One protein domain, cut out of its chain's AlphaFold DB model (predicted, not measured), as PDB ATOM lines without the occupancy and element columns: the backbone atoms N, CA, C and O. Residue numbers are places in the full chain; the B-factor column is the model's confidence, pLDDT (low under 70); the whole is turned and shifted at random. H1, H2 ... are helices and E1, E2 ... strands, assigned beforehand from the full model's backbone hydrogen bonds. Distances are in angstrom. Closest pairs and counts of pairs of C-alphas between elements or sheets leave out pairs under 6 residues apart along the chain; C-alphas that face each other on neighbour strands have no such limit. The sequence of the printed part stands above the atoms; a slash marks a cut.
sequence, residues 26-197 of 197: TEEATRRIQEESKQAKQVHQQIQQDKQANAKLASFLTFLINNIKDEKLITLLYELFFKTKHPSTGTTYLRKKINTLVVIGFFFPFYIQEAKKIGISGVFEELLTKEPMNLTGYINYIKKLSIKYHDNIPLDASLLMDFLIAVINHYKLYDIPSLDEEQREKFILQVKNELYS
ATOM      1  N   THR A  26      15.843 -47.346  -5.807       53.84
ATOM      2  CA  THR A  26      15.298 -47.087  -7.150       53.84
ATOM      3  C   THR A  26      13.906 -46.449  -7.094       53.84
ATOM      4  O   THR A  26      13.639 -45.519  -7.857       53.84
ATOM      5  N   GLU A  27      13.018 -46.872  -6.186       54.91
ATOM      6  CA  GLU A  27      11.705 -46.237  -6.007       54.91
ATOM      7  C   GLU A  27      11.818 -44.807  -5.467       54.91
ATOM      8  O   GLU A  27      11.129 -43.921  -5.976       54.91
ATOM      9  N   GLU A  28      12.696 -44.540  -4.493       53.41
ATOM     10  CA  GLU A  28      12.926 -43.168  -4.026       53.41
ATOM     11  C   GLU A  28      13.504 -42.274  -5.125       53.41
ATOM     12  O   GLU A  28      12.994 -41.172  -5.333       53.41
ATOM     13  N   ALA A  29      14.516 -42.741  -5.864       50.16
ATOM     14  CA  ALA A  29      15.067 -42.003  -6.999       50.16
ATOM     15  C   ALA A  29      13.981 -41.718  -8.052       50.16
ATOM     16  O   ALA A  29      13.799 -40.575  -8.467       50.16
ATOM     17  N   THR A  30      13.178 -42.727  -8.406       49.78
ATOM     18  CA  THR A  30      12.076 -42.589  -9.372       49.78
ATOM     19  C   THR A  30      11.006 -41.604  -8.889       49.78
ATOM     20  O   THR A  30      10.480 -40.830  -9.692       49.78
ATOM     21  N   ARG A  31      10.687 -41.574  -7.586       49.47
ATOM     22  CA  ARG A  31       9.751 -40.590  -7.014       49.47
ATOM     23  C   ARG A  31      10.314 -39.171  -7.059       49.47
ATOM     24  O   ARG A  31       9.595 -38.280  -7.503       49.47
ATOM     25  N   ARG A  32      11.587 -38.970  -6.694       54.66
ATOM     26  CA  ARG A  32      12.263 -37.661  -6.782       54.66
ATOM     27  C   ARG A  32      12.257 -37.141  -8.226       54.66
ATOM     28  O   ARG A  32      11.731 -36.059  -8.464       54.66
ATOM     29  N   ILE A  33      12.639 -37.978  -9.196       51.59
ATOM     30  CA  ILE A  33      12.579 -37.676 -10.641       51.59
ATOM     31  C   ILE A  33      11.150 -37.298 -11.090       51.59
ATOM     32  O   ILE A  33      10.954 -36.356 -11.864       51.59
ATOM     33  N   GLN A  34      10.113 -37.989 -10.600       48.88
ATOM     34  CA  GLN A  34       8.716 -37.653 -10.922       48.88
ATOM     35  C   GLN A  34       8.235 -36.344 -10.273       48.88
ATOM     36  O   GLN A  34       7.409 -35.640 -10.865       48.88
ATOM     37  N   GLU A  35       8.719 -35.997  -9.082       55.66
ATOM     38  CA  GLU A  35       8.409 -34.727  -8.417       55.66
ATOM     39  C   GLU A  35       9.165 -33.552  -9.045       55.66
ATOM     40  O   GLU A  35       8.564 -32.504  -9.285       55.66
ATOM     41  N   GLU A  36      10.426 -33.740  -9.420       55.44
ATOM     42  CA  GLU A  36      11.234 -32.782 -10.182       55.44
ATOM     43  C   GLU A  36      10.627 -32.538 -11.576       55.44
ATOM     44  O   GLU A  36      10.451 -31.390 -11.988       55.44
ATOM     45  N   SER A  37      10.149 -33.588 -12.258       50.75
ATOM     46  CA  SER A  37       9.399 -33.466 -13.521       50.75
ATOM     47  C   SER A  37       8.079 -32.687 -13.371       50.75
ATOM     48  O   SER A  37       7.670 -31.963 -14.287       50.75
ATOM     49  N   LYS A  38       7.396 -32.788 -12.220       57.69
ATOM     50  CA  LYS A  38       6.216 -31.955 -11.905       57.69
ATOM     51  C   LYS A  38       6.612 -30.504 -11.622       57.69
ATOM     52  O   LYS A  38       5.941 -29.597 -12.113       57.69
ATOM     53  N   GLN A  39       7.704 -30.277 -10.895       60.25
ATOM     54  CA  GLN A  39       8.220 -28.940 -10.589       60.25
ATOM     55  C   GLN A  39       8.678 -28.204 -11.860       60.25
ATOM     56  O   GLN A  39       8.301 -27.053 -12.064       60.25
ATOM     57  N   ALA A  40       9.352 -28.884 -12.794       54.75
ATOM     58  CA  ALA A  40       9.692 -28.332 -14.110       54.75
ATOM     59  C   ALA A  40       8.447 -27.898 -14.918       54.75
ATOM     60  O   ALA A  40       8.466 -26.875 -15.605       54.75
ATOM     61  N   LYS A  41       7.324 -28.624 -14.796       57.56
ATOM     62  CA  LYS A  41       6.041 -28.249 -15.423       57.56
ATOM     63  C   LYS A  41       5.377 -27.049 -14.740       57.56
ATOM     64  O   LYS A  41       4.814 -26.207 -15.436       57.56
ATOM     65  N   GLN A  42       5.476 -26.927 -13.414       59.81
ATOM     66  CA  GLN A  42       5.026 -25.733 -12.681       59.81
ATOM     67  C   GLN A  42       5.857 -24.497 -13.057       59.81
ATOM     68  O   GLN A  42       5.294 -23.439 -13.337       59.81
ATOM     69  N   VAL A  43       7.179 -24.654 -13.170       61.03
ATOM     70  CA  VAL A  43       8.091 -23.631 -13.702       61.03
ATOM     71  C   VAL A  43       7.662 -23.197 -15.104       61.03
ATOM     72  O   VAL A  43       7.497 -22.002 -15.342       61.03
ATOM     73  N   HIS A  44       7.387 -24.138 -16.015       55.38
ATOM     74  CA  HIS A  44       6.906 -23.813 -17.361       55.38
ATOM     75  C   HIS A  44       5.562 -23.052 -17.359       55.38
ATOM     76  O   HIS A  44       5.385 -22.131 -18.153       55.38
ATOM     77  N   GLN A  45       4.633 -23.365 -16.445       57.62
ATOM     78  CA  GLN A  45       3.386 -22.601 -16.289       57.62
ATOM     79  C   GLN A  45       3.626 -21.173 -15.776       57.62
ATOM     80  O   GLN A  45       3.049 -20.230 -16.315       57.62
ATOM     81  N   GLN A  46       4.488 -20.994 -14.771       56.88
ATOM     82  CA  GLN A  46       4.823 -19.672 -14.225       56.88
ATOM     83  C   GLN A  46       5.531 -18.798 -15.276       56.88
ATOM     84  O   GLN A  46       5.226 -17.614 -15.412       56.88
ATOM     85  N   ILE A  47       6.398 -19.409 -16.088       58.19
ATOM     86  CA  ILE A  47       7.091 -18.798 -17.230       58.19
ATOM     87  C   ILE A  47       6.121 -18.228 -18.287       58.19
ATOM     88  O   ILE A  47       6.428 -17.202 -18.894       58.19
ATOM     89  N   GLN A  48       4.947 -18.836 -18.506       56.41
ATOM     90  CA  GLN A  48       3.967 -18.347 -19.494       56.41
ATOM     91  C   GLN A  48       3.170 -17.108 -19.045       56.41
ATOM     92  O   GLN A  48       2.550 -16.450 -19.882       56.41
ATOM     93  N   GLN A  49       3.152 -16.771 -17.751       54.56
ATOM     94  CA  GLN A  49       2.321 -15.672 -17.231       54.56
ATOM     95  C   GLN A  49       2.937 -14.279 -17.458       54.56
ATOM     96  O   GLN A  49       2.242 -13.265 -17.353       54.56
ATOM     97  N   ASP A  50       4.226 -14.222 -17.792       51.78
ATOM     98  CA  ASP A  50       5.014 -12.994 -17.859       51.78
ATOM     99  C   ASP A  50       5.113 -12.462 -19.312       51.78
ATOM    100  O   ASP A  50       5.459 -13.185 -20.251       51.78
ATOM    101  N   LYS A  51       4.747 -11.192 -19.552       49.31
ATOM    102  CA  LYS A  51       4.259 -10.743 -20.881       49.31
ATOM    103  C   LYS A  51       5.323 -10.360 -21.931       49.31
ATOM    104  O   LYS A  51       6.269  -9.628 -21.664       49.31
ATOM    105  N   GLN A  52       5.054 -10.776 -23.177       45.91
ATOM    106  CA  GLN A  52       5.628 -10.363 -24.482       45.91
ATOM    107  C   GLN A  52       7.154 -10.213 -24.610       45.91
ATOM    108  O   GLN A  52       7.767 -11.058 -25.261       45.91
ATOM    109  N   ALA A  53       7.788  -9.200 -24.011       51.09
ATOM    110  CA  ALA A  53       9.253  -9.177 -23.915       51.09
ATOM    111  C   ALA A  53       9.728 -10.427 -23.155       51.09
ATOM    112  O   ALA A  53      10.560 -11.190 -23.646       51.09
ATOM    113  N   ASN A  54       9.060 -10.716 -22.034       67.12
ATOM    114  CA  ASN A  54       9.258 -11.938 -21.271       67.12
ATOM    115  C   ASN A  54       8.830 -13.192 -22.052       67.12
ATOM    116  O   ASN A  54       9.460 -14.221 -21.869       67.12
ATOM    117  N   ALA A  55       7.873 -13.128 -22.988       79.19
ATOM    118  CA  ALA A  55       7.447 -14.298 -23.773       79.19
ATOM    119  C   ALA A  55       8.552 -14.859 -24.696       79.19
ATOM    120  O   ALA A  55       8.627 -16.072 -24.910       79.19
ATOM    121  N   LYS A  56       9.458 -14.010 -25.205       86.06
ATOM    122  CA  LYS A  56      10.663 -14.473 -25.917       86.06
ATOM    123  C   LYS A  56      11.658 -15.151 -24.973       86.06
ATOM    124  O   LYS A  56      12.144 -16.240 -25.272       86.06
ATOM    125  N   LEU A  57      11.924 -14.535 -23.820       85.62
ATOM    126  CA  LEU A  57      12.829 -15.072 -22.795       85.62
ATOM    127  C   LEU A  57      12.293 -16.401 -22.225       85.62
ATOM    128  O   LEU A  57      13.050 -17.344 -22.036       85.62
ATOM    129  N   ALA A  58      10.975 -16.495 -22.048       82.69
ATOM    130  CA  ALA A  58      10.208 -17.675 -21.665       82.69
ATOM    131  C   ALA A  58      10.300 -18.806 -22.695       82.69
ATOM    132  O   ALA A  58      10.497 -19.966 -22.329       82.69
ATOM    133  N   SER A  59      10.194 -18.468 -23.985       87.38
ATOM    134  CA  SER A  59      10.360 -19.425 -25.085       87.38
ATOM    135  C   SER A  59      11.787 -19.973 -25.124       87.38
ATOM    136  O   SER A  59      11.977 -21.180 -25.256       87.38
ATOM    137  N   PHE A  60      12.791 -19.111 -24.939       91.06
ATOM    138  CA  PHE A  60      14.193 -19.527 -24.895       91.06
ATOM    139  C   PHE A  60      14.527 -20.334 -23.631       91.06
ATOM    140  O   PHE A  60      15.177 -21.366 -23.732       91.06
ATOM    141  N   LEU A  61      14.024 -19.953 -22.452       88.69
ATOM    142  CA  LEU A  61      14.183 -20.739 -21.224       88.69
ATOM    143  C   LEU A  61      13.486 -22.107 -21.329       88.69
ATOM    144  O   LEU A  61      14.056 -23.116 -20.928       88.69
ATOM    145  N   THR A  62      12.301 -22.170 -21.944       88.31
ATOM    146  CA  THR A  62      11.632 -23.443 -22.268       88.31
ATOM    147  C   THR A  62      12.486 -24.298 -23.208       88.31
ATOM    148  O   THR A  62      12.614 -25.500 -22.991       88.31
ATOM    149  N   PHE A  63      13.110 -23.692 -24.223       92.00
ATOM    150  CA  PHE A  63      14.079 -24.373 -25.082       92.00
ATOM    151  C   PHE A  63      15.279 -24.914 -24.280       92.00
ATOM    152  O   PHE A  63      15.598 -26.088 -24.425       92.00
ATOM    153  N   LEU A  64      15.885 -24.124 -23.383       91.00
ATOM    154  CA  LEU A  64      17.012 -24.571 -22.549       91.00
ATOM    155  C   LEU A  64      16.647 -25.792 -21.694       91.00
ATOM    156  O   LEU A  64      17.347 -26.797 -21.749       91.00
ATOM    157  N   ILE A  65      15.527 -25.736 -20.964       86.25
ATOM    158  CA  ILE A  65      15.051 -26.850 -20.122       86.25
ATOM    159  C   ILE A  65      14.695 -28.090 -20.967       86.25
ATOM    160  O   ILE A  65      14.855 -29.220 -20.510       86.25
ATOM    161  N   ASN A  66      14.255 -27.910 -22.216       87.12
ATOM    162  CA  ASN A  66      13.983 -29.025 -23.124       87.12
ATOM    163  C   ASN A  66      15.248 -29.618 -23.767       87.12
ATOM    164  O   ASN A  66      15.257 -30.819 -24.051       87.12
ATOM    165  N   ASN A  67      16.296 -28.824 -24.007       89.88
ATOM    166  CA  ASN A  67      17.497 -29.249 -24.733       89.88
ATOM    167  C   ASN A  67      18.652 -29.696 -23.826       89.88
ATOM    168  O   ASN A  67      19.390 -30.601 -24.213       89.88
ATOM    169  N   ILE A  68      18.801 -29.120 -22.633       89.69
ATOM    170  CA  ILE A  68      19.802 -29.551 -21.653       89.69
ATOM    171  C   ILE A  68      19.298 -30.846 -21.001       89.69
ATOM    172  O   ILE A  68      18.352 -30.839 -20.219       89.69
ATOM    173  N   LYS A  69      19.917 -31.978 -21.354       86.75
ATOM    174  CA  LYS A  69      19.565 -33.324 -20.850       86.75
ATOM    175  C   LYS A  69      20.372 -33.776 -19.630       86.75
ATOM    176  O   LYS A  69      20.292 -34.928 -19.230       86.75
ATOM    177  N   ASP A  70      21.167 -32.878 -19.067       89.62
ATOM    178  CA  ASP A  70      22.002 -33.130 -17.899       89.62
ATOM    179  C   ASP A  70      21.215 -32.801 -16.632       89.62
ATOM    180  O   ASP A  70      20.978 -31.636 -16.304       89.62
ATOM    181  N   GLU A  71      20.765 -33.852 -15.952       85.62
ATOM    182  CA  GLU A  71      19.915 -33.760 -14.764       85.62
ATOM    183  C   GLU A  71      20.623 -33.023 -13.618       85.62
ATOM    184  O   GLU A  71      19.995 -32.214 -12.936       85.62
ATOM    185  N   LYS A  72      21.943 -33.200 -13.454       89.75
ATOM    186  CA  LYS A  72      22.722 -32.469 -12.443       89.75
ATOM    187  C   LYS A  72      22.722 -30.970 -12.742       89.75
ATOM    188  O   LYS A  72      22.490 -30.166 -11.841       89.75
ATOM    189  N   LEU A  73      22.952 -30.590 -13.998       92.31
ATOM    190  CA  LEU A  73      22.949 -29.194 -14.431       92.31
ATOM    191  C   LEU A  73      21.554 -28.547 -14.317       92.31
ATOM    192  O   LEU A  73      21.451 -27.410 -13.856       92.31
ATOM    193  N   ILE A  74      20.485 -29.267 -14.671       90.25
ATOM    194  CA  ILE A  74      19.094 -28.808 -14.502       90.25
ATOM    195  C   ILE A  74      18.735 -28.634 -13.018       90.25
ATOM    196  O   ILE A  74      18.141 -27.618 -12.649       90.25
ATOM    197  N   THR A  75      19.133 -29.571 -12.155       89.00
ATOM    198  CA  THR A  75      18.900 -29.471 -10.708       89.00
ATOM    199  C   THR A  75      19.641 -28.277 -10.112       89.00
ATOM    200  O   THR A  75      19.015 -27.464  -9.435       89.00
ATOM    201  N   LEU A  76      20.927 -28.092 -10.429       92.56
ATOM    202  CA  LEU A  76      21.713 -26.941  -9.962       92.56
ATOM    203  C   LEU A  76      21.137 -25.600 -10.452       92.56
ATOM    204  O   LEU A  76      21.038 -24.660  -9.667       92.56
ATOM    205  N   LEU A  77      20.678 -25.522 -11.709       91.56
ATOM    206  CA  LEU A  77      19.958 -24.361 -12.255       91.56
ATOM    207  C   LEU A  77      18.709 -24.038 -11.418       91.56
ATOM    208  O   LEU A  77      18.474 -22.883 -11.051       91.56
ATOM    209  N   TYR A  78      17.906 -25.056 -11.112       88.06
ATOM    210  CA  TYR A  78      16.673 -24.906 -10.347       88.06
ATOM    211  C   TYR A  78      16.948 -24.497  -8.890       88.06
ATOM    212  O   TYR A  78      16.342 -23.552  -8.383       88.06
ATOM    213  N   GLU A  79      17.908 -25.136  -8.223       90.00
ATOM    214  CA  GLU A  79      18.301 -24.775  -6.858       90.00
ATOM    215  C   GLU A  79      18.845 -23.340  -6.779       90.00
ATOM    216  O   GLU A  79      18.460 -22.587  -5.884       90.00
ATOM    217  N   LEU A  80      19.687 -22.936  -7.737       90.19
ATOM    218  CA  LEU A  80      20.359 -21.638  -7.729       90.19
ATOM    219  C   LEU A  80      19.408 -20.472  -8.019       90.19
ATOM    220  O   LEU A  80      19.455 -19.460  -7.319       90.19
ATOM    221  N   PHE A  81      18.544 -20.598  -9.033       87.88
ATOM    222  CA  PHE A  81      17.733 -19.479  -9.533       87.88
ATOM    223  C   PHE A  81      16.249 -19.540  -9.166       87.88
ATOM    224  O   PHE A  81      15.587 -18.505  -9.204       87.88
ATOM    225  N   PHE A  82      15.706 -20.708  -8.806       86.38
ATOM    226  CA  PHE A  82      14.271 -20.880  -8.536       86.38
ATOM    227  C   PHE A  82      13.978 -21.088  -7.051       86.38
ATOM    228  O   PHE A  82      12.876 -20.759  -6.609       86.38
ATOM    229  N   LYS A  83      14.954 -21.545  -6.258       87.06
ATOM    230  CA  LYS A  83      14.854 -21.634  -4.794       87.06
ATOM    231  C   LYS A  83      15.515 -20.430  -4.106       87.06
ATOM    232  O   LYS A  83      16.344 -19.720  -4.678       87.06
ATOM    233  N   THR A  84      15.125 -20.171  -2.862       83.94
ATOM    234  CA  THR A  84      15.814 -19.267  -1.929       83.94
ATOM    235  C   THR A  84      15.619 -19.755  -0.492       83.94
ATOM    236  O   THR A  84      14.571 -20.317  -0.170       83.94
ATOM    237  N   LYS A  85      16.626 -19.574   0.369       81.69
ATOM    238  CA  LYS A  85      16.594 -19.965   1.787       81.69
ATOM    239  C   LYS A  85      16.320 -18.731   2.642       81.69
ATOM    240  O   LYS A  85      16.993 -17.714   2.495       81.69
ATOM    241  N   HIS A  86      15.346 -18.808   3.542       77.88
ATOM    242  CA  HIS A  86      15.043 -17.704   4.450       77.88
ATOM    243  C   HIS A  86      16.121 -17.603   5.550       77.88
ATOM    244  O   HIS A  86      16.358 -18.589   6.256       77.88
ATOM    245  N   PRO A  87      16.788 -16.443   5.718       73.62
ATOM    246  CA  PRO A  87      18.091 -16.369   6.386       73.62
ATOM    247  C   PRO A  87      18.066 -16.700   7.883       73.62
ATOM    248  O   PRO A  87      19.075 -17.155   8.409       73.62
ATOM    249  N   SER A  88      16.934 -16.512   8.571       75.50
ATOM    250  CA  SER A  88      16.802 -16.807  10.007       75.50
ATOM    251  C   SER A  88      16.139 -18.150  10.333       75.50
ATOM    252  O   SER A  88      16.082 -18.518  11.502       75.50
ATOM    253  N   THR A  89      15.630 -18.888   9.338       81.56
ATOM    254  CA  THR A  89      14.930 -20.173   9.565       81.56
ATOM    255  C   THR A  89      15.467 -21.333   8.726       81.56
ATOM    256  O   THR A  89      15.020 -22.462   8.902       81.56
ATOM    257  N   GLY A  90      16.370 -21.079   7.771       77.19
ATOM    258  CA  GLY A  90      16.913 -22.080   6.839       77.19
ATOM    259  C   GLY A  90      15.896 -22.652   5.838       77.19
ATOM    260  O   GLY A  90      16.273 -23.354   4.900       77.19
ATOM    261  N   THR A  91      14.608 -22.349   6.009       82.06
ATOM    262  CA  THR A  91      13.508 -22.896   5.213       82.06
ATOM    263  C   THR A  91      13.643 -22.473   3.753       82.06
ATOM    264  O   THR A  91      13.864 -21.297   3.456       82.06
ATOM    265  N   THR A  92      13.520 -23.437   2.843       81.75
ATOM    266  CA  THR A  92      13.666 -23.211   1.400       81.75
ATOM    267  C   THR A  92      12.302 -22.953   0.761       81.75
ATOM    268  O   THR A  92      11.363 -23.717   0.972       81.75
ATOM    269  N   TYR A  93      12.203 -21.894  -0.040       82.44
ATOM    270  CA  TYR A  93      10.987 -21.467  -0.737       82.44
ATOM    271  C   TYR A  93      11.262 -21.235  -2.224       82.44
ATOM    272  O   TYR A  93      12.393 -20.941  -2.614       82.44
ATOM    273  N   LEU A  94      10.219 -21.299  -3.055       82.56
ATOM    274  CA  LEU A  94      10.307 -20.886  -4.455       82.56
ATOM    275  C   LEU A  94      10.322 -19.354  -4.571       82.56
ATOM    276  O   LEU A  94       9.558 -18.656  -3.896       82.56
ATOM    277  N   ARG A  95      11.183 -18.817  -5.440       79.88
ATOM    278  CA  ARG A  95      11.270 -17.374  -5.693       79.88
ATOM    279  C   ARG A  95      10.012 -16.889  -6.423       79.88
ATOM    280  O   ARG A  95       9.646 -17.401  -7.477       79.88
ATOM    281  N   LYS A  96       9.369 -15.838  -5.899       72.06
ATOM    282  CA  LYS A  96       8.184 -15.211  -6.525       72.06
ATOM    283  C   LYS A  96       8.491 -14.503  -7.853       72.06
ATOM    284  O   LYS A  96       7.582 -14.284  -8.645       72.06
ATOM    285  N   LYS A  97       9.750 -14.110  -8.061       73.94
ATOM    286  CA  LYS A  97      10.300 -13.518  -9.287       73.94
ATOM    287  C   LYS A  97      11.726 -14.029  -9.469       73.94
ATOM    288  O   LYS A  97      12.415 -14.256  -8.479       73.94
ATOM    289  N   ILE A  98      12.147 -14.188 -10.717       80.69
ATOM    290  CA  ILE A  98      13.451 -14.738 -11.102       80.69
ATOM    291  C   ILE A  98      14.033 -13.823 -12.172       80.69
ATOM    292  O   ILE A  98      13.298 -13.372 -13.054       80.69
ATOM    293  N   ASN A  99      15.336 -13.540 -12.122       83.31
ATOM    294  CA  ASN A  99      15.983 -12.788 -13.190       83.31
ATOM    295  C   ASN A  99      16.241 -13.698 -14.407       83.31
ATOM    296  O   ASN A  99      17.345 -14.197 -14.614       83.31
ATOM    297  N   THR A 100      15.207 -13.919 -15.224       85.75
ATOM    298  CA  THR A 100      15.264 -14.776 -16.422       85.75
ATOM    299  C   THR A 100      16.385 -14.379 -17.389       85.75
ATOM    300  O   THR A 100      16.959 -15.261 -18.021       85.75
ATOM    301  N   LEU A 101      16.750 -13.089 -17.475       88.19
ATOM    302  CA  LEU A 101      17.883 -12.622 -18.292       88.19
ATOM    303  C   LEU A 101      19.217 -13.211 -17.818       88.19
ATOM    304  O   LEU A 101      20.038 -13.596 -18.645       88.19
ATOM    305  N   VAL A 102      19.408 -13.333 -16.503       89.38
ATOM    306  CA  VAL A 102      20.583 -13.989 -15.919       89.38
ATOM    307  C   VAL A 102      20.551 -15.480 -16.230       89.38
ATOM    308  O   VAL A 102      21.505 -15.979 -16.819       89.38
ATOM    309  N   VAL A 103      19.440 -16.169 -15.929       91.12
ATOM    310  CA  VAL A 103      19.308 -17.627 -16.136       91.12
ATOM    311  C   VAL A 103      19.643 -18.024 -17.574       91.12
ATOM    312  O   VAL A 103      20.453 -18.921 -17.786       91.12
ATOM    313  N   ILE A 104      19.066 -17.344 -18.571       92.25
ATOM    314  CA  ILE A 104      19.357 -17.646 -19.980       92.25
ATOM    315  C   ILE A 104      20.748 -17.162 -20.409       92.25
ATOM    316  O   ILE A 104      21.360 -17.755 -21.296       92.25
ATOM    317  N   GLY A 105      21.258 -16.108 -19.767       93.50
ATOM    318  CA  GLY A 105      22.565 -15.525 -20.033       93.50
ATOM    319  C   GLY A 105      23.703 -16.524 -19.842       93.50
ATOM    320  O   GLY A 105      24.570 -16.588 -20.709       93.50
ATOM    321  N   PHE A 106      23.656 -17.360 -18.795       94.69
ATOM    322  CA  PHE A 106      24.644 -18.429 -18.552       94.69
ATOM    323  C   PHE A 106      24.775 -19.432 -19.713       94.69
ATOM    324  O   PHE A 106      25.830 -20.055 -19.846       94.69
ATOM    325  N   PHE A 107      23.744 -19.565 -20.557       95.56
ATOM    326  CA  PHE A 107      23.688 -20.524 -21.668       95.56
ATOM    327  C   PHE A 107      23.731 -19.891 -23.062       95.56
ATOM    328  O   PHE A 107      23.953 -20.599 -24.045       95.56
ATOM    329  N   PHE A 108      23.538 -18.575 -23.173       95.00
ATOM    330  CA  PHE A 108      23.528 -17.870 -24.455       95.00
ATOM    331  C   PHE A 108      24.749 -18.166 -25.355       95.00
ATOM    332  O   PHE A 108      24.518 -18.410 -26.543       95.00
ATOM    333  N   PRO A 109      26.006 -18.244 -24.854       95.25
ATOM    334  CA  PRO A 109      27.171 -18.571 -25.684       95.25
ATOM    335  C   PRO A 109      27.077 -19.891 -26.458       95.25
ATOM    336  O   PRO A 109      27.673 -20.014 -27.526       95.25
ATOM    337  N   PHE A 110      26.323 -20.868 -25.948       95.06
ATOM    338  CA  PHE A 110      26.207 -22.206 -26.536       95.06
ATOM    339  C   PHE A 110      25.019 -22.334 -27.503       95.06
ATOM    340  O   PHE A 110      24.958 -23.277 -28.288       95.06
ATOM    341  N   TYR A 111      24.097 -21.365 -27.482       94.75
ATOM    342  CA  TYR A 111      22.830 -21.382 -28.223       94.75
ATOM    343  C   TYR A 111      22.563 -20.058 -28.961       94.75
ATOM    344  O   TYR A 111      21.422 -19.604 -29.095       94.75
ATOM    345  N   ILE A 112      23.628 -19.420 -29.460       93.06
ATOM    346  CA  ILE A 112      23.578 -18.119 -30.153       93.06
ATOM    347  C   ILE A 112      22.613 -18.151 -31.351       93.06
ATOM    348  O   ILE A 112      21.914 -17.169 -31.605       93.06
ATOM    349  N   GLN A 113      22.536 -19.268 -32.084       93.38
ATOM    350  CA  GLN A 113      21.660 -19.384 -33.258       93.38
ATOM    351  C   GLN A 113      20.178 -19.450 -32.861       93.38
ATOM    352  O   GLN A 113      19.333 -18.826 -33.500       93.38
ATOM    353  N   GLU A 114      19.847 -20.133 -31.772       94.19
ATOM    354  CA  GLU A 114      18.490 -20.237 -31.229       94.19
ATOM    355  C   GLU A 114      18.051 -18.911 -30.601       94.19
ATOM    356  O   GLU A 114      16.924 -18.460 -30.814       94.19
ATOM    357  N   ALA A 115      18.977 -18.210 -29.942       92.75
ATOM    358  CA  ALA A 115      18.770 -16.849 -29.457       92.75
ATOM    359  C   ALA A 115      18.555 -15.842 -30.607       92.75
ATOM    360  O   ALA A 115      17.773 -14.901 -30.462       92.75
ATOM    361  N   LYS A 116      19.188 -16.056 -31.772       92.44
ATOM    362  CA  LYS A 116      18.913 -15.302 -33.010       92.44
ATOM    363  C   LYS A 116      17.539 -15.640 -33.592       92.44
ATOM    364  O   LYS A 116      16.771 -14.719 -33.853       92.44
ATOM    365  N   LYS A 117      17.178 -16.925 -33.707       92.94
ATOM    366  CA  LYS A 117      15.854 -17.389 -34.187       92.94
ATOM    367  C   LYS A 117      14.693 -16.826 -33.354       92.94
ATOM    368  O   LYS A 117      13.685 -16.409 -33.914       92.94
ATOM    369  N   ILE A 118      14.843 -16.774 -32.028       89.69
ATOM    370  CA  ILE A 118      13.845 -16.216 -31.093       89.69
ATOM    371  C   ILE A 118      13.942 -14.673 -30.999       89.69
ATOM    372  O   ILE A 118      13.055 -14.003 -30.464       89.69
ATOM    373  N   GLY A 119      14.981 -14.072 -31.587       88.94
ATOM    374  CA  GLY A 119      15.163 -12.626 -31.671       88.94
ATOM    375  C   GLY A 119      15.448 -11.981 -30.316       88.94
ATOM    376  O   GLY A 119      14.776 -11.009 -29.961       88.94
ATOM    377  N   ILE A 120      16.396 -12.552 -29.566       89.94
ATOM    378  CA  ILE A 120      16.919 -12.045 -28.283       89.94
ATOM    379  C   ILE A 120      18.450 -11.880 -28.270       89.94
ATOM    380  O   ILE A 120      18.995 -11.436 -27.266       89.94
ATOM    381  N   SER A 121      19.167 -12.222 -29.346       90.19
ATOM    382  CA  SER A 121      20.640 -12.239 -29.335       90.19
ATOM    383  C   SER A 121      21.276 -10.880 -29.030       90.19
ATOM    384  O   SER A 121      22.209 -10.817 -28.234       90.19
ATOM    385  N   GLY A 122      20.712  -9.786 -29.553       87.62
ATOM    386  CA  GLY A 122      21.165  -8.413 -29.287       87.62
ATOM    387  C   GLY A 122      21.107  -7.969 -27.815       87.62
ATOM    388  O   GLY A 122      21.641  -6.920 -27.479       87.62
ATOM    389  N   VAL A 123      20.499  -8.759 -26.919       87.88
ATOM    390  CA  VAL A 123      20.580  -8.555 -25.460       87.88
ATOM    391  C   VAL A 123      21.983  -8.892 -24.930       87.88
ATOM    392  O   VAL A 123      22.486  -8.222 -24.028       87.88
ATOM    393  N   PHE A 124      22.632  -9.907 -25.510       91.00
ATOM    394  CA  PHE A 124      23.861 -10.521 -24.996       91.00
ATOM    395  C   PHE A 124      25.058 -10.442 -25.966       91.00
ATOM    396  O   PHE A 124      26.176 -10.771 -25.577       91.00
ATOM    397  N   GLU A 125      24.864 -10.006 -27.217       87.88
ATOM    398  CA  GLU A 125      25.912  -9.981 -28.256       87.88
ATOM    399  C   GLU A 125      27.160  -9.159 -27.873       87.88
ATOM    400  O   GLU A 125      28.271  -9.581 -28.180       87.88
ATOM    401  N   GLU A 126      27.016  -8.050 -27.139       89.50
ATOM    402  CA  GLU A 126      28.150  -7.245 -26.633       89.50
ATOM    403  C   GLU A 126      28.994  -7.953 -25.548       89.50
ATOM    404  O   GLU A 126      30.144  -7.582 -25.296       89.50
ATOM    405  N   LEU A 127      28.430  -8.969 -24.886       91.31
ATOM    406  CA  LEU A 127      29.115  -9.704 -23.822       91.31
ATOM    407  C   LEU A 127      30.096 -10.732 -24.405       91.31
ATOM    408  O   LEU A 127      31.094 -11.066 -23.764       91.31
ATOM    409  N   LEU A 128      29.850 -11.218 -25.622       89.31
ATOM    410  CA  LEU A 128      30.693 -12.218 -26.275       89.31
ATOM    411  C   LEU A 128      32.116 -11.702 -26.554       89.31
ATOM    412  O   LEU A 128      32.391 -10.502 -26.631       89.31
ATOM    413  N   THR A 129      33.039 -12.644 -26.713       80.88
ATOM    414  CA  THR A 129      34.303 -12.445 -27.429       80.88
ATOM    415  C   THR A 129      34.099 -12.774 -28.917       80.88
ATOM    416  O   THR A 129      33.068 -13.318 -29.310       80.88
ATOM    417  N   LYS A 130      35.070 -12.434 -29.774       75.69
ATOM    418  CA  LYS A 130      35.043 -12.802 -31.207       75.69
ATOM    419  C   LYS A 130      35.562 -14.222 -31.485       75.69
ATOM    420  O   LYS A 130      35.590 -14.647 -32.636       75.69
ATOM    421  N   GLU A 131      36.006 -14.921 -30.448       78.06
ATOM    422  CA  GLU A 131      36.649 -16.232 -30.517       78.06
ATOM    423  C   GLU A 131      35.650 -17.361 -30.209       78.06
ATOM    424  O   GLU A 131      34.623 -17.110 -29.571       78.06
ATOM    425  N   PRO A 132      35.931 -18.612 -30.620       84.06
ATOM    426  CA  PRO A 132      35.192 -19.779 -30.149       84.06
ATOM    427  C   PRO A 132      35.184 -19.852 -28.617       84.06
ATOM    428  O   PRO A 132      36.195 -19.582 -27.969       84.06
ATOM    429  N   MET A 133      34.044 -20.227 -28.032       91.62
ATOM    430  CA  MET A 133      33.885 -20.221 -26.579       91.62
ATOM    431  C   MET A 133      34.776 -21.288 -25.920       91.62
ATOM    432  O   MET A 133      34.634 -22.477 -26.186       91.62
ATOM    433  N   ASN A 134      35.681 -20.838 -25.052       93.06
ATOM    434  CA  ASN A 134      36.601 -21.646 -24.247       93.06
ATOM    435  C   ASN A 134      36.446 -21.274 -22.756       93.06
ATOM    436  O   ASN A 134      35.694 -20.354 -22.436       93.06
ATOM    437  N   LEU A 135      37.136 -21.965 -21.839       93.19
ATOM    438  CA  LEU A 135      37.011 -21.732 -20.391       93.19
ATOM    439  C   LEU A 135      37.199 -20.255 -19.992       93.19
ATOM    440  O   LEU A 135      36.304 -19.657 -19.397       93.19
ATOM    441  N   THR A 136      38.334 -19.654 -20.347       92.06
ATOM    442  CA  THR A 136      38.671 -18.269 -19.979       92.06
ATOM    443  C   THR A 136      37.738 -17.263 -20.660       92.06
ATOM    444  O   THR A 136      37.331 -16.274 -20.049       92.06
ATOM    445  N   GLY A 137      37.327 -17.525 -21.904       93.69
ATOM    446  CA  GLY A 137      36.293 -16.754 -22.598       93.69
ATOM    447  C   GLY A 137      34.937 -16.822 -21.891       93.69
ATOM    448  O   GLY A 137      34.251 -15.804 -21.790       93.69
ATOM    449  N   TYR A 138      34.580 -17.983 -21.337       95.62
ATOM    450  CA  TYR A 138      33.324 -18.192 -20.619       95.62
ATOM    451  C   TYR A 138      33.326 -17.511 -19.251       95.62
ATOM    452  O   TYR A 138      32.380 -16.794 -18.937       95.62
ATOM    453  N   ILE A 139      34.403 -17.634 -18.469       94.38
ATOM    454  CA  ILE A 139      34.523 -16.937 -17.177       94.38
ATOM    455  C   ILE A 139      34.471 -15.413 -17.387       94.38
ATOM    456  O   ILE A 139      33.708 -14.721 -16.709       94.38
ATOM    457  N   ASN A 140      35.181 -14.884 -18.392       93.25
ATOM    458  CA  ASN A 140      35.105 -13.463 -18.750       93.25
ATOM    459  C   ASN A 140      33.716 -13.038 -19.258       93.25
ATOM    460  O   ASN A 140      33.260 -11.937 -18.949       93.25
ATOM    461  N   TYR A 141      33.012 -13.896 -20.001       95.06
ATOM    462  CA  TYR A 141      31.619 -13.656 -20.380       95.06
ATOM    463  C   TYR A 141      30.706 -13.589 -19.139       95.06
ATOM    464  O   TYR A 141      29.899 -12.665 -19.030       95.06
ATOM    465  N   ILE A 142      30.870 -14.497 -18.169       94.31
ATOM    466  CA  ILE A 142      30.088 -14.511 -16.922       94.31
ATOM    467  C   ILE A 142      30.381 -13.285 -16.043       94.31
ATOM    468  O   ILE A 142      29.434 -12.729 -15.487       94.31
ATOM    469  N   LYS A 143      31.624 -12.779 -15.989       91.81
ATOM    470  CA  LYS A 143      31.927 -11.474 -15.360       91.81
ATOM    471  C   LYS A 143      31.115 -10.336 -15.977       91.81
ATOM    472  O   LYS A 143      30.467  -9.573 -15.268       91.81
ATOM    473  N   LYS A 144      31.116 -10.216 -17.309       92.94
ATOM    474  CA  LYS A 144      30.330  -9.172 -17.991       92.94
ATOM    475  C   LYS A 144      28.825  -9.361 -17.758       92.94
ATOM    476  O   LYS A 144      28.111  -8.374 -17.587       92.94
ATOM    477  N   LEU A 145      28.351 -10.612 -17.737       92.62
ATOM    478  CA  LEU A 145      26.955 -10.955 -17.471       92.62
ATOM    479  C   LEU A 145      26.524 -10.496 -16.072       92.62
ATOM    480  O   LEU A 145      25.499  -9.832 -15.966       92.62
ATOM    481  N   SER A 146      27.298 -10.793 -15.023       88.56
ATOM    482  CA  SER A 146      26.956 -10.422 -13.641       88.56
ATOM    483  C   SER A 146      27.046  -8.914 -13.382       88.56
ATOM    484  O   SER A 146      26.241  -8.383 -12.617       88.56
ATOM    485  N   ILE A 147      27.957  -8.208 -14.063       87.94
ATOM    486  CA  ILE A 147      28.047  -6.739 -14.026       87.94
ATOM    487  C   ILE A 147      26.824  -6.095 -14.703       87.94
ATOM    488  O   ILE A 147      26.197  -5.207 -14.122       87.94
ATOM    489  N   LYS A 148      26.462  -6.530 -15.921       87.56
ATOM    490  CA  LYS A 148      25.353  -5.926 -16.687       87.56
ATOM    491  C   LYS A 148      23.972  -6.336 -16.169       87.56
ATOM    492  O   LYS A 148      23.050  -5.522 -16.158       87.56
ATOM    493  N   TYR A 149      23.828  -7.590 -15.756       82.12
ATOM    494  CA  TYR A 149      22.580  -8.195 -15.305       82.12
ATOM    495  C   TYR A 149      22.785  -8.801 -13.913       82.12
ATOM    496  O   TYR A 149      23.004  -9.997 -13.755       82.12
ATOM    497  N   HIS A 150      22.694  -7.965 -12.882       71.94
ATOM    498  CA  HIS A 150      22.651  -8.430 -11.498       71.94
ATOM    499  C   HIS A 150      21.263  -9.008 -11.163       71.94
ATOM    500  O   HIS A 150      20.233  -8.488 -11.599       71.94
ATOM    501  N   ASP A 151      21.209 -10.083 -10.373       68.94
ATOM    502  CA  ASP A 151      19.978 -10.457  -9.667       68.94
ATOM    503  C   ASP A 151      19.862  -9.594  -8.398       68.94
ATOM    504  O   ASP A 151      20.847  -9.353  -7.704       68.94
ATOM    505  N   ASN A 152      18.650  -9.131  -8.094       68.00
ATOM    506  CA  ASN A 152      18.355  -8.382  -6.869       68.00
ATOM    507  C   ASN A 152      18.226  -9.305  -5.643       68.00
ATOM    508  O   ASN A 152      18.090  -8.829  -4.517       68.00
ATOM    509  N   ILE A 153      18.240 -10.623  -5.858       69.44
ATOM    510  CA  ILE A 153      18.304 -11.648  -4.817       69.44
ATOM    511  C   ILE A 153      19.719 -12.253  -4.839       69.44
ATOM    512  O   ILE A 153      20.080 -12.864  -5.849       69.44
ATOM    513  N   PRO A 154      20.510 -12.133  -3.752       73.69
ATOM    514  CA  PRO A 154      21.824 -12.762  -3.658       73.69
ATOM    515  C   PRO A 154      21.772 -14.262  -3.965       73.69
ATOM    516  O   PRO A 154      20.885 -14.980  -3.496       73.69
ATOM    517  N   LEU A 155      22.732 -14.732  -4.759       81.75
ATOM    518  CA  LEU A 155      22.905 -16.149  -5.061       81.75
ATOM    519  C   LEU A 155      23.782 -16.815  -3.994       81.75
ATOM    520  O   LEU A 155      24.696 -16.192  -3.455       81.75
ATOM    521  N   ASP A 156      23.520 -18.090  -3.710       85.69
ATOM    522  CA  ASP A 156      24.398 -18.912  -2.875       85.69
ATOM    523  C   ASP A 156      25.727 -19.129  -3.623       85.69
ATOM    524  O   ASP A 156      25.745 -19.638  -4.745       85.69
ATOM    525  N   ALA A 157      26.835 -18.684  -3.026       85.69
ATOM    526  CA  ALA A 157      28.138 -18.661  -3.684       85.69
ATOM    527  C   ALA A 157      28.763 -20.056  -3.862       85.69
ATOM    528  O   ALA A 157      29.557 -20.237  -4.782       85.69
ATOM    529  N   SER A 158      28.408 -21.041  -3.025       89.00
ATOM    530  CA  SER A 158      28.846 -22.428  -3.236       89.00
ATOM    531  C   SER A 158      28.080 -23.023  -4.408       89.00
ATOM    532  O   SER A 158      28.671 -23.488  -5.376       89.00
ATOM    533  N   LEU A 159      26.754 -22.880  -4.374       90.62
ATOM    534  CA  LEU A 159      25.856 -23.408  -5.396       90.62
ATOM    535  C   LEU A 159      26.085 -22.765  -6.778       90.62
ATOM    536  O   LEU A 159      25.937 -23.432  -7.800       90.62
ATOM    537  N   LEU A 160      26.492 -21.490  -6.820       92.00
ATOM    538  CA  LEU A 160      26.941 -20.810  -8.038       92.00
ATOM    539  C   LEU A 160      28.213 -21.443  -8.619       92.00
ATOM    540  O   LEU A 160      28.302 -21.604  -9.837       92.00
ATOM    541  N   MET A 161      29.179 -21.817  -7.774       93.62
ATOM    542  CA  MET A 161      30.384 -22.521  -8.217       93.62
ATOM    543  C   MET A 161      30.047 -23.932  -8.708       93.62
ATOM    544  O   MET A 161      30.453 -24.289  -9.810       93.62
ATOM    545  N   ASP A 162      29.250 -24.703  -7.962       94.12
ATOM    546  CA  ASP A 162      28.805 -26.043  -8.375       94.12
ATOM    547  C   ASP A 162      28.078 -26.013  -9.730       94.12
ATOM    548  O   ASP A 162      28.350 -26.829 -10.617       94.12
ATOM    549  N   PHE A 163      27.194 -25.027  -9.919       95.44
ATOM    550  CA  PHE A 163      26.498 -24.776 -11.178       95.44
ATOM    551  C   PHE A 163      27.459 -24.405 -12.318       95.44
ATOM    552  O   PHE A 163      27.391 -25.011 -13.386       95.44
ATOM    553  N   LEU A 164      28.389 -23.468 -12.104       95.44
ATOM    554  CA  LEU A 164      29.388 -23.084 -13.110       95.44
ATOM    555  C   LEU A 164      30.261 -24.267 -13.541       95.44
ATOM    556  O   LEU A 164      30.481 -24.467 -14.735       95.44
ATOM    557  N   ILE A 165      30.714 -25.079 -12.586       95.19
ATOM    558  CA  ILE A 165      31.512 -26.285 -12.838       95.19
ATOM    559  C   ILE A 165      30.695 -27.322 -13.626       95.19
ATOM    560  O   ILE A 165      31.225 -27.939 -14.553       95.19
ATOM    561  N   ALA A 166      29.394 -27.466 -13.343       94.94
ATOM    562  CA  ALA A 166      28.499 -28.297 -14.147       94.94
ATOM    563  C   ALA A 166      28.335 -27.767 -15.586       94.94
ATOM    564  O   ALA A 166      28.410 -28.560 -16.524       94.94
ATOM    565  N   VAL A 167      28.193 -26.450 -15.795       96.12
ATOM    566  CA  VAL A 167      28.135 -25.854 -17.148       96.12
ATOM    567  C   VAL A 167      29.444 -26.089 -17.914       96.12
ATOM    568  O   VAL A 167      29.412 -26.548 -19.056       96.12
ATOM    569  N   ILE A 168      30.597 -25.828 -17.289       95.62
ATOM    570  CA  ILE A 168      31.931 -26.025 -17.884       95.62
ATOM    571  C   ILE A 168      32.120 -27.481 -18.337       95.62
ATOM    572  O   ILE A 168      32.584 -27.715 -19.454       95.62
ATOM    573  N   ASN A 169      31.715 -28.445 -17.501       94.50
ATOM    574  CA  ASN A 169      31.733 -29.872 -17.825       94.50
ATOM    575  C   ASN A 169      30.795 -30.207 -18.996       94.50
ATOM    576  O   ASN A 169      31.199 -30.866 -19.952       94.50
ATOM    577  N   HIS A 170      29.550 -29.726 -18.940       94.62
ATOM    578  CA  HIS A 170      28.504 -30.038 -19.912       94.62
ATOM    579  C   HIS A 170      28.871 -29.612 -21.339       94.62
ATOM    580  O   HIS A 170      28.760 -30.401 -22.279       94.62
ATOM    581  N   TYR A 171      29.365 -28.381 -21.497       94.94
ATOM    582  CA  TYR A 171      29.804 -27.844 -22.790       94.94
ATOM    583  C   TYR A 171      31.282 -28.129 -23.094       94.94
ATOM    584  O   TYR A 171      31.818 -27.595 -24.063       94.94
ATOM    585  N   LYS A 172      31.932 -28.997 -22.300       94.19
ATOM    586  CA  LYS A 172      33.310 -29.483 -22.491       94.19
ATOM    587  C   LYS A 172      34.347 -28.363 -22.634       94.19
ATOM    588  O   LYS A 172      35.298 -28.477 -23.402       94.19
ATOM    589  N   LEU A 173      34.169 -27.281 -21.874       94.06
ATOM    590  CA  LEU A 173      35.121 -26.166 -21.827       94.06
ATOM    591  C   LEU A 173      36.397 -26.519 -21.048       94.06
ATOM    592  O   LEU A 173      37.416 -25.851 -21.206       94.06
ATOM    593  N   TYR A 174      36.331 -27.563 -20.219       93.38
ATOM    594  CA  TYR A 174      37.466 -28.198 -19.557       93.38
ATOM    595  C   TYR A 174      37.161 -29.685 -19.330       93.38
ATOM    596  O   TYR A 174      36.000 -30.047 -19.121       93.38
ATOM    597  N   ASP A 175      38.179 -30.547 -19.352       89.62
ATOM    598  CA  ASP A 175      38.017 -32.000 -19.192       89.62
ATOM    599  C   ASP A 175      37.951 -32.409 -17.710       89.62
ATOM    600  O   ASP A 175      38.811 -33.101 -17.175       89.62
ATOM    601  N   ILE A 176      36.916 -31.940 -17.008       88.50
ATOM    602  CA  ILE A 176      36.737 -32.227 -15.577       88.50
ATOM    603  C   ILE A 176      36.592 -33.737 -15.238       88.50
ATOM    604  O   ILE A 176      36.884 -34.098 -14.095       88.50
ATOM    605  N   PRO A 177      36.152 -34.649 -16.134       88.69
ATOM    606  CA  PRO A 177      36.102 -36.084 -15.836       88.69
ATOM    607  C   PRO A 177      37.462 -36.788 -15.701       88.69
ATOM    608  O   PRO A 177      37.502 -37.833 -15.058       88.69
ATOM    609  N   SER A 178      38.552 -36.254 -16.267       89.62
ATOM    610  CA  SER A 178      39.894 -36.857 -16.144       89.62
ATOM    611  C   SER A 178      40.687 -36.378 -14.921       89.62
ATOM    612  O   SER A 178      41.731 -36.950 -14.611       89.62
ATOM    613  N   LEU A 179      40.179 -35.375 -14.195       92.12
ATOM    614  CA  LEU A 179      40.808 -34.837 -12.987       92.12
ATOM    615  C   LEU A 179      40.589 -35.738 -11.766       92.12
ATOM    616  O   LEU A 179      39.442 -36.062 -11.422       92.12
ATOM    617  N   ASP A 180      41.682 -36.016 -11.051       94.44
ATOM    618  CA  ASP A 180      41.638 -36.501  -9.669       94.44
ATOM    619  C   ASP A 180      41.063 -35.443  -8.699       94.44
ATOM    620  O   ASP A 180      40.670 -34.341  -9.093       94.44
ATOM    621  N   GLU A 181      40.947 -35.799  -7.420       91.19
ATOM    622  CA  GLU A 181      40.339 -34.949  -6.391       91.19
ATOM    623  C   GLU A 181      41.150 -33.667  -6.121       91.19
ATOM    624  O   GLU A 181      40.580 -32.575  -6.120       91.19
ATOM    625  N   GLU A 182      42.479 -33.757  -6.014       93.88
ATOM    626  CA  GLU A 182      43.354 -32.602  -5.758       93.88
ATOM    627  C   GLU A 182      43.401 -31.659  -6.977       93.88
ATOM    628  O   GLU A 182      43.375 -30.431  -6.845       93.88
ATOM    629  N   GLN A 183      43.426 -32.221  -8.188       93.19
ATOM    630  CA  GLN A 183      43.311 -31.475  -9.442       93.19
ATOM    631  C   GLN A 183      41.950 -30.778  -9.562       93.19
ATOM    632  O   GLN A 183      41.885 -29.622  -9.988       93.19
ATOM    633  N   ARG A 184      40.863 -31.444  -9.156       92.06
ATOM    634  CA  ARG A 184      39.503 -30.887  -9.149       92.06
ATOM    635  C   ARG A 184      39.365 -29.736  -8.156       92.06
ATOM    636  O   ARG A 184      38.793 -28.713  -8.521       92.06
ATOM    637  N   GLU A 185      39.912 -29.855  -6.947       92.12
ATOM    638  CA  GLU A 185      39.932 -28.751  -5.975       92.12
ATOM    639  C   GLU A 185      40.728 -27.547  -6.495       92.12
ATOM    640  O   GLU A 185      40.222 -26.421  -6.484       92.12
ATOM    641  N   LYS A 186      41.936 -27.777  -7.033       93.12
ATOM    642  CA  LYS A 186      42.756 -26.729  -7.669       93.12
ATOM    643  C   LYS A 186      42.019 -26.055  -8.826       93.12
ATOM    644  O   LYS A 186      42.054 -24.831  -8.930       93.12
ATOM    645  N   PHE A 187      41.311 -26.826  -9.651       93.19
ATOM    646  CA  PHE A 187      40.501 -26.305 -10.750       93.19
ATOM    647  C   PHE A 187      39.334 -25.436 -10.255       93.19
ATOM    648  O   PHE A 187      39.142 -24.324 -10.743       93.19
ATOM    649  N   ILE A 188      38.582 -25.892  -9.248       92.56
ATOM    650  CA  ILE A 188      37.481 -25.116  -8.648       92.56
ATOM    651  C   ILE A 188      38.013 -23.813  -8.034       92.56
ATOM    652  O   ILE A 188      37.410 -22.752  -8.222       92.56
ATOM    653  N   LEU A 189      39.163 -23.864  -7.353       92.38
ATOM    654  CA  LEU A 189      39.833 -22.684  -6.806       92.38
ATOM    655  C   LEU A 189      40.319 -21.731  -7.910       92.38
ATOM    656  O   LEU A 189      40.151 -20.521  -7.768       92.38
ATOM    657  N   GLN A 190      40.853 -22.246  -9.023       92.50
ATOM    658  CA  GLN A 190      41.215 -21.435 -10.188       92.50
ATOM    659  C   GLN A 190      39.986 -20.730 -10.771       92.50
ATOM    660  O   GLN A 190      40.003 -19.508 -10.878       92.50
ATOM    661  N   VAL A 191      38.902 -21.454 -11.079       93.00
ATOM    662  CA  VAL A 191      37.667 -20.860 -11.633       93.00
ATOM    663  C   VAL A 191      37.085 -19.813 -10.677       93.00
ATOM    664  O   VAL A 191      36.630 -18.763 -11.125       93.00
ATOM    665  N   LYS A 192      37.149 -20.046  -9.360       91.56
ATOM    666  CA  LYS A 192      36.724 -19.079  -8.336       91.56
ATOM    667  C   LYS A 192      37.594 -17.817  -8.340       91.56
ATOM    668  O   LYS A 192      37.061 -16.711  -8.352       91.56
ATOM    669  N   ASN A 193      38.917 -17.968  -8.344       91.06
ATOM    670  CA  ASN A 193      39.853 -16.842  -8.359       91.06
ATOM    671  C   ASN A 193      39.762 -16.055  -9.678       91.06
ATOM    672  O   ASN A 193      39.755 -14.824  -9.665       91.06
ATOM    673  N   GLU A 194      39.621 -16.743 -10.812       90.00
ATOM    674  CA  GLU A 194      39.347 -16.107 -12.099       90.00
ATOM    675  C   GLU A 194      37.999 -15.384 -12.090       90.00
ATOM    676  O   GLU A 194      37.941 -14.286 -12.617       90.00
ATOM    677  N   LEU A 195      36.936 -15.912 -11.470       88.31
ATOM    678  CA  LEU A 195      35.616 -15.264 -11.428       88.31
ATOM    679  C   LEU A 195      35.574 -13.988 -10.566       88.31
ATOM    680  O   LEU A 195      34.886 -13.040 -10.941       88.31
ATOM    681  N   TYR A 196      36.286 -13.960  -9.435       84.56
ATOM    682  CA  TYR A 196      36.224 -12.873  -8.440       84.56
ATOM    683  C   TYR A 196      37.415 -11.889  -8.467       84.56
ATOM    684  O   TYR A 196      37.554 -11.085  -7.545       84.56
ATOM    685  N   SER A 197      38.260 -11.951  -9.505       77.19
ATOM    686  CA  SER A 197      39.380 -11.020  -9.766       77.19
ATOM    687  C   SER A 197      39.003  -9.775 -10.569       77.19
ATOM    688  O   SER A 197      38.091  -9.871 -11.423       77.19
TER     689      SER A 197
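What this domain is: This is residues 26 to 197 of the 197 residues of an uncharacterized protein of candidate division SR1 bacterium RAAC1_SR1_1 (UniProt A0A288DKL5). Picture a loosely joined ring of helices, H3, H7, H8, H6 and H4 in turn, with the helical hairpin H1 and H2 along one side of it. The small strand hairpin E1 and E2 lies beyond the end of H3, H5 lies near H2, and residues 26 to 32 of H1 and the loop 86 to 91 stick out. You have 172 residues, with eight named helices and two strands in the order H1 H2 H3 E1 E2 H4 H5 H6 H7 H8; the strands make an antiparallel sheet, E1 - E2, and the class is mostly helix. The whole is compact, with a radius of gyration of the C-alphas of 16.5 A and spans of 41 by 38 by 34 A.

Where its parts are: Find C-alpha 26 at (15.298, -47.087, -7.150); from there H1 runs 33.3 A through residues 26 to 48. Next come H2, residues 53 to 67, 21.7 A long, and H3, residues 71 to 81, 15.4 A. Look for E1 at residues 83 to 85 and E2 at 92 to 94, then for the short helices H4, 100 to 105, and H5, 112 to 117. H6, residues 135 to 148, begins at C-alpha 135 (37.011, -21.732, -20.391) and is 20.0 A long. H7, residues 157 to 170, is 19.8 A long, and H8, residues 181 to 195, runs 20.9 A to C-alpha 195 at (35.616, -15.264, -11.428).

How they stand to each other: Start at the hairpin of H1 and H2: H1 touches H2 with residues 44 to 48 alone, closest at the C-alphas of Ile 47 and Ala 58, 5.5 A, at a shallow tilt of 21 degrees, opposite ways. H1 and H3 are near each other. H3 touches H7, with the C-alphas of Leu 76 and Phe 163 closest at 5.4 A. In the hairpin of E1 and E2, look for N 84 and O 93 within hydrogen-bond range at 2.8 A. H2 touches H4, closest at the C-alphas of Leu 61 and Ile 104, 6.2 A; H2 and H5 are close but not clearly touching, with the C-alphas of Phe 60 and Ala 115 closest at 7.0 A. H4 and H6 only just touch, with 3 pairs of C-alphas within 8 A, Gly 105 and Leu 145 closest at 6.8 A. H6 touches H8, closest at the C-alphas of Ile 139 and Leu 195, 6.1 A, at a steep tilt of 41 degrees. H7 and H8 only just touch, also with 3 pairs, the C-alphas of Met 161 and Lys 192 closest at 7.2 A. Every O i to N i+4 pair is within hydrogen-bond range in H1, H3, H4, H5, H6, H7 and H8, and 10 of 11 are in H2.

The domain as a whole: Between the two C-alphas farthest apart, those of Glu 27 and Lys 130, you cross 47.9 A. The printed part has no cut and ends at the chain's last residue, 197. The link from H5 to H6, residues 118 to 134, is long. Mean pLDDT of the printed part is 82.8; residues 26 to 54 and 151 to 153 are under 70.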